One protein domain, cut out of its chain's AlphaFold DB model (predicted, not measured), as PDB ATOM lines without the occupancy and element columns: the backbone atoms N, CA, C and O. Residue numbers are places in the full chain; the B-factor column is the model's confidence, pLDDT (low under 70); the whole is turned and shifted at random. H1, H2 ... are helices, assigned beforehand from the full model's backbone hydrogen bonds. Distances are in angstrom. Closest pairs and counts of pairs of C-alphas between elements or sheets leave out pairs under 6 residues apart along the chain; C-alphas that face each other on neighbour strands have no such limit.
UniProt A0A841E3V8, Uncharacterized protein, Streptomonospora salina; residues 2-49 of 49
ATOM      1  N   ALA A   2      34.879 -12.047  93.452       54.47
ATOM      2  CA  ALA A   2      33.940 -12.364  92.375       54.47
ATOM      3  C   ALA A   2      32.972 -11.182  92.194       54.47
ATOM      4  O   ALA A   2      32.420 -10.690  93.179       54.47
ATOM      5  N   GLY A   3      32.825 -10.692  90.962       67.06
ATOM      6  CA  GLY A   3      31.839  -9.667  90.628       67.06
ATOM      7  C   GLY A   3      30.428 -10.234  90.765       67.06
ATOM      8  O   GLY A   3      30.184 -11.380  90.400       67.06
ATOM      9  N   LYS A   4      29.505  -9.450  91.327       72.31
ATOM     10  CA  LYS A   4      28.073  -9.747  91.235       72.31
ATOM     11  C   LYS A   4      27.570  -9.149  89.926       72.31
ATOM     12  O   LYS A   4      27.413  -7.929  89.844       72.31
ATOM     13  N   ASP A   5      27.358  -9.993  88.926       80.75
ATOM     14  CA  ASP A   5      26.757  -9.578  87.662       80.75
ATOM     15  C   ASP A   5      25.278  -9.230  87.886       80.75
ATOM     16  O   ASP A   5      24.580  -9.895  88.653       80.75
ATOM     17  N   ARG A   6      24.806  -8.141  87.267       86.56
ATOM     18  CA  ARG A   6      23.427  -7.641  87.396       86.56
ATOM     19  C   ARG A   6      22.853  -7.361  86.017       86.56
ATOM     20  O   ARG A   6      23.526  -6.751  85.189       86.56
ATOM     21  N   TRP A   7      21.608  -7.765  85.799       90.69
ATOM     22  CA  TRP A   7      20.872  -7.544  84.557       90.69
ATOM     23  C   TRP A   7      19.373  -7.418  84.839       90.69
ATOM     24  O   TRP A   7      18.915  -7.674  85.952       90.69
ATOM     25  N   TRP A   8      18.611  -7.020  83.820       90.19
ATOM     26  CA  TRP A   8      17.162  -6.861  83.911       90.19
ATOM     27  C   TRP A   8      16.438  -8.008  83.215       90.19
ATOM     28  O   TRP A   8      16.815  -8.436  82.124       90.19
ATOM     29  N   VAL A   9      15.357  -8.457  83.842       92.81
ATOM     30  CA  VAL A   9      14.351  -9.338  83.254       92.81
ATOM     31  C   VAL A   9      13.026  -8.596  83.352       92.81
ATOM     32  O   VAL A   9      12.767  -7.930  84.347       92.81
ATOM     33  N   LEU A  10      12.210  -8.660  82.303       93.06
ATOM     34  CA  LEU A  10      10.883  -8.052  82.330       93.06
ATOM     35  C   LEU A  10       9.985  -8.849  83.278       93.06
ATOM     36  O   LEU A  10       9.964 -10.075  83.192       93.06
ATOM     37  N   ASP A  11       9.219  -8.158  84.120       90.75
ATOM     38  CA  ASP A  11       8.406  -8.784  85.177       90.75
ATOM     39  C   ASP A  11       7.399  -9.817  84.651       90.75
ATOM     40  O   ASP A  11       7.015 -10.745  85.356       90.75
ATOM     41  N   TRP A  12       6.987  -9.685  83.390       95.19
ATOM     42  CA  TRP A  12       6.070 -10.613  82.732       95.19
ATOM     43  C   TRP A  12       6.755 -11.847  82.121       95.19
ATOM     44  O   TRP A  12       6.073 -12.756  81.647       95.19
ATOM     45  N   ASN A  13       8.088 -11.913  82.092       97.44
ATOM     46  CA  ASN A  13       8.838 -13.019  81.493       97.44
ATOM     47  C   ASN A  13       9.079 -14.144  82.513       97.44
ATOM     48  O   ASN A  13      10.216 -14.429  82.900       97.44
ATOM     49  N   THR A  14       7.991 -14.799  82.930       97.50
ATOM     50  CA  THR A  14       8.013 -15.930  83.872       97.50
ATOM     51  C   THR A  14       9.052 -17.001  83.512       97.50
ATOM     52  O   THR A  14       9.824 -17.357  84.403       97.50
ATOM     53  N   PRO A  15       9.186 -17.455  82.242       98.25
ATOM     54  CA  PRO A  15      10.182 -18.474  81.897       98.25
ATOM     55  C   PRO A  15      11.622 -18.072  82.242       98.25
ATOM     56  O   PRO A  15      12.396 -18.882  82.743       98.25
ATOM     57  N   SER A  16      11.992 -16.809  82.007       97.69
ATOM     58  CA  SER A  16      13.337 -16.321  82.341       97.69
ATOM     59  C   SER A  16      13.523 -16.127  83.846       97.69
ATOM     60  O   SER A  16      14.581 -16.455  84.376       97.69
ATOM     61  N   ILE A  17      12.503 -15.626  84.549       96.19
ATOM     62  CA  ILE A  17      12.539 -15.446  86.009       96.19
ATOM     63  C   ILE A  17      12.780 -16.787  86.709       96.19
ATOM     64  O   ILE A  17      13.655 -16.887  87.568       96.19
ATOM     65  N   GLU A  18      12.036 -17.826  86.329       97.12
ATOM     66  CA  GLU A  18      12.181 -19.167  86.901       97.12
ATOM     67  C   GLU A  18      13.549 -19.777  86.588       97.12
ATOM     68  O   GLU A  18      14.191 -20.326  87.486       97.12
ATOM     69  N   PHE A  19      14.037 -19.612  85.355       96.56
ATOM     70  CA  PHE A  19      15.368 -20.065  84.957       96.56
ATOM     71  C   PHE A  19      16.471 -19.470  85.843       96.56
ATOM     72  O   PHE A  19      17.297 -20.205  86.382       96.56
ATOM     73  N   TYR A  20      16.472 -18.151  86.057       95.81
ATOM     74  CA  TYR A  20      17.509 -17.511  86.870       95.81
ATOM     75  C   TYR A  20      17.356 -17.802  88.366       95.81
ATOM     76  O   TYR A  20      18.364 -17.993  89.045       95.81
ATOM     77  N   ARG A  21      16.124 -17.925  88.882       94.94
ATOM     78  CA  ARG A  21      15.892 -18.377  90.265       94.94
ATOM     79  C   ARG A  21      16.451 -19.779  90.504       94.94
ATOM     80  O   ARG A  21      17.070 -20.010  91.538       94.94
ATOM     81  N   ALA A  22      16.301 -20.694  89.544       97.25
ATOM     82  CA  ALA A  22      16.868 -22.042  89.635       97.25
ATOM     83  C   ALA A  22      18.410 -22.049  89.669       97.25
ATOM     84  O   ALA A  22      19.005 -22.960  90.239       97.25
ATOM     85  N   LEU A  23      19.057 -21.022  89.109       95.88
ATOM     86  CA  LEU A  23      20.509 -20.813  89.180       95.88
ATOM     87  C   LEU A  23      20.963 -20.066  90.448       95.88
ATOM     88  O   LEU A  23      22.158 -19.826  90.615       95.88
ATOM     89  N   GLY A  24      20.038 -19.701  91.341       93.94
ATOM     90  CA  GLY A  24      20.329 -18.973  92.579       93.94
ATOM     91  C   GLY A  24      20.384 -17.452  92.425       93.94
ATOM     92  O   GLY A  24      20.904 -16.776  93.309       93.94
ATOM     93  N   ALA A  25      19.869 -16.895  91.324       93.94
ATOM     94  CA  ALA A  25      19.714 -15.450  91.203       93.94
ATOM     95  C   ALA A  25      18.584 -14.947  92.115       93.94
ATOM     96  O   ALA A  25      17.511 -15.552  92.197       93.94
ATOM     97  N   GLU A  26      18.810 -13.799  92.747       91.44
ATOM     98  CA  GLU A  26      17.840 -13.135  93.617       91.44
ATOM     99  C   GLU A  26      17.291 -11.873  92.933       91.44
ATOM    100  O   GLU A  26      18.061 -11.145  92.292       91.44
ATOM    101  N   PRO A  27      15.980 -11.587  93.048       87.88
ATOM    102  CA  PRO A  27      15.442 -10.306  92.613       87.88
ATOM    103  C   PRO A  27      16.066  -9.172  93.435       87.88
ATOM    104  O   PRO A  27      16.325  -9.313  94.630       87.88
ATOM    105  N   MET A  28      16.339  -8.049  92.773       85.88
ATOM    106  CA  MET A  28      16.866  -6.856  93.423       85.88
ATOM    107  C   MET A  28      15.774  -5.798  93.527       85.88
ATOM    108  O   MET A  28      15.416  -5.163  92.535       85.88
ATOM    109  N   ASP A  29      15.326  -5.552  94.750       75.62
ATOM    110  CA  ASP A  29      14.278  -4.587  95.055       75.62
ATOM    111  C   ASP A  29      14.962  -3.332  95.623       75.62
ATOM    112  O   ASP A  29      15.603  -3.429  96.664       75.62
ATOM    113  N   ALA A  30      14.922  -2.188  94.921       81.12
ATOM    114  CA  ALA A  30      15.333  -0.854  95.432       81.12
ATOM    115  C   ALA A  30      15.444   0.233  94.343       81.12
ATOM    116  O   ALA A  30      15.671   1.397  94.669       81.12
ATOM    117  N   TRP A  31      15.332  -0.111  93.055       80.94
ATOM    118  CA  TRP A  31      15.663   0.808  91.962       80.94
ATOM    119  C   TRP A  31      14.478   0.981  91.019       80.94
ATOM    120  O   TRP A  31      13.955   0.009  90.481       80.94
ATOM    121  N   THR A  32      14.081   2.228  90.776       84.12
ATOM    122  CA  THR A  32      13.131   2.562  89.713       84.12
ATOM    123  C   THR A  32      13.900   2.841  88.428       84.12
ATOM    124  O   THR A  32      14.802   3.679  88.407       84.12
ATOM    125  N   VAL A  33      13.548   2.150  87.345       86.81
ATOM    126  CA  VAL A  33      14.157   2.377  86.030       86.81
ATOM    127  C   VAL A  33      13.445   3.540  85.344       86.81
ATOM    128  O   VAL A  33      12.250   3.469  85.074       86.81
ATOM    129  N   PHE A  34      14.190   4.599  85.029       90.81
ATOM    130  CA  PHE A  34      13.731   5.684  84.164       90.81
ATOM    131  C   PHE A  34      14.327   5.513  82.773       90.81
ATOM    132  O   PHE A  34      15.494   5.152  82.621       90.81
ATOM    133  N   ARG A  35      13.534   5.823  81.751       92.88
ATOM    134  CA  ARG A  35      13.997   5.912  80.372       92.88
ATOM    135  C   ARG A  35      13.671   7.295  79.837       92.88
ATOM    136  O   ARG A  35      12.569   7.795  80.030       92.88
ATOM    137  N   LEU A  36      14.643   7.875  79.148       94.94
ATOM    138  CA  LEU A  36      14.492   9.111  78.405       94.94
ATOM    139  C   LEU A  36      14.739   8.803  76.931       94.94
ATOM    140  O   LEU A  36      15.728   8.152  76.598       94.94
ATOM    141  N   ASP A  37      13.853   9.254  76.052       94.56
ATOM    142  CA  ASP A  37      14.032   9.126  74.610       94.56
ATOM    143  C   ASP A  37      13.487  10.342  73.845       94.56
ATOM    144  O   ASP A  37      12.987  11.314  74.422       94.56
ATOM    145  N   GLY A  38      13.705  10.325  72.526       93.81
ATOM    146  CA  GLY A  38      13.205  11.328  71.591       93.81
ATOM    147  C   GLY A  38      13.615  12.761  71.934       93.81
ATOM    148  O   GLY A  38      14.761  13.043  72.292       93.81
ATOM    149  N   ALA A  39      12.653  13.676  71.805       94.06
ATOM    150  CA  ALA A  39      12.863  15.102  72.034       94.06
ATOM    151  C   ALA A  39      13.346  15.404  73.460       94.06
ATOM    152  O   ALA A  39      14.186  16.277  73.640       94.06
ATOM    153  N   ALA A  40      12.874  14.655  74.461       93.12
ATOM    154  CA  ALA A  40      13.268  14.872  75.847       93.12
ATOM    155  C   ALA A  40      14.750  14.524  76.081       93.12
ATOM    156  O   ALA A  40      15.459  15.272  76.758       93.12
ATOM    157  N   LEU A  41      15.247  13.447  75.457       94.94
ATOM    158  CA  LEU A  41      16.672  13.095  75.485       94.94
ATOM    159  C   LEU A  41      17.528  14.128  74.746       94.94
ATOM    160  O   LEU A  41      18.577  14.529  75.245       94.94
ATOM    161  N   HIS A  42      17.061  14.600  73.589       93.62
ATOM    162  CA  HIS A  42      17.747  15.652  72.839       93.62
ATOM    163  C   HIS A  42      17.843  16.952  73.652       93.62
ATOM    164  O   HIS A  42      18.922  17.529  73.774       93.62
ATOM    165  N   SER A  43      16.740  17.385  74.270       93.06
ATOM    166  CA  SER A  43      16.704  18.580  75.114       93.06
ATOM    167  C   SER A  43      17.659  18.495  76.306       93.06
ATOM    168  O   SER A  43      18.283  19.505  76.632       93.06
ATOM    169  N   LEU A  44      17.817  17.316  76.923       91.44
ATOM    170  CA  LEU A  44      18.789  17.107  78.001       91.44
ATOM    171  C   LEU A  44      20.224  17.391  77.533       91.44
ATOM    172  O   LEU A  44      20.949  18.101  78.219       91.44
ATOM    173  N   GLY A  45      20.618  16.888  76.358       88.38
ATOM    174  CA  GLY A  45      21.972  17.073  75.818       88.38
ATOM    175  C   GLY A  45      22.280  18.501  75.358       88.38
ATOM    176  O   GLY A  45      23.442  18.886  75.289       88.38
ATOM    177  N   THR A  46      21.251  19.296  75.059       87.31
ATOM    178  CA  THR A  46      21.401  20.710  74.668       87.31
ATOM    179  C   THR A  46      21.364  21.685  75.845       87.31
ATOM    180  O   THR A  46      21.674  22.859  75.670       87.31
ATOM    181  N   LYS A  47      20.980  21.222  77.041       64.25
ATOM    182  CA  LYS A  47      20.986  22.026  78.267       64.25
ATOM    183  C   LYS A  47      22.386  21.964  78.899       64.25
ATOM    184  O   LYS A  47      22.600  21.256  79.875       64.25
ATOM    185  N   ALA A  48      23.346  22.665  78.301       58.19
ATOM    186  CA  ALA A  48      24.629  22.968  78.930       58.19
ATOM    187  C   ALA A  48      24.589  24.420  79.432       58.19
ATOM    188  O   ALA A  48      24.169  25.301  78.679       58.19
ATOM    189  N   GLU A  49      24.948  24.637  80.699       54.16
ATOM    190  CA  GLU A  49      25.284  25.970  81.231       54.16
ATOM    191  C   GLU A  49      26.603  26.477  80.636       54.16
ATOM    192  O   GLU A  49      27.521  25.644  80.439       54.16
TER     193      GLU A  49
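AT A GLANCE: This is residues 2 to 49 of the 49 residues of an uncharacterized protein of Streptomonospora salina (UniProt A0A841E3V8). The model has little regular structure: two short helices, H1 and H2, sit toward the two ends of a long, flat outline, joined by a long, drawn-out link, residues 23 to 37, with no named element. The first stretch, residues 2 to 13, crosses this link beside H1. The printed part has 48 residues with two named helices, H1 then H2, and no named strand; the class is all helix, with 18 residues in named elements. The whole is extended, with a radius of gyration of the C-alphas of 16.6 A and spans of 48 by 28 by 15 A.

IN THESE COORDINATES: H1, residues 14 to 22, measures 12.2 A and begins at C-alpha 14 (8.013, -15.930, 83.872). H2, residues 38 to 46, measures 12.8 A and ends at C-alpha 46 (21.401, 20.710, 74.668).

HOW THE PARTS SIT: H1 and H2 are apart, with a long link of 15 residues. In both, every O i to N i+4 pair is within hydrogen-bond range. Residues 10 to 16, of which 14 to 16 belong to H1, stand free.

THE WHOLE: The C-alphas farthest apart, Ala 22 and Glu 49, are 49.5 A apart. The printed part has no cut. Residues 2 to 3 and 47 to 49 have pLDDT under 70.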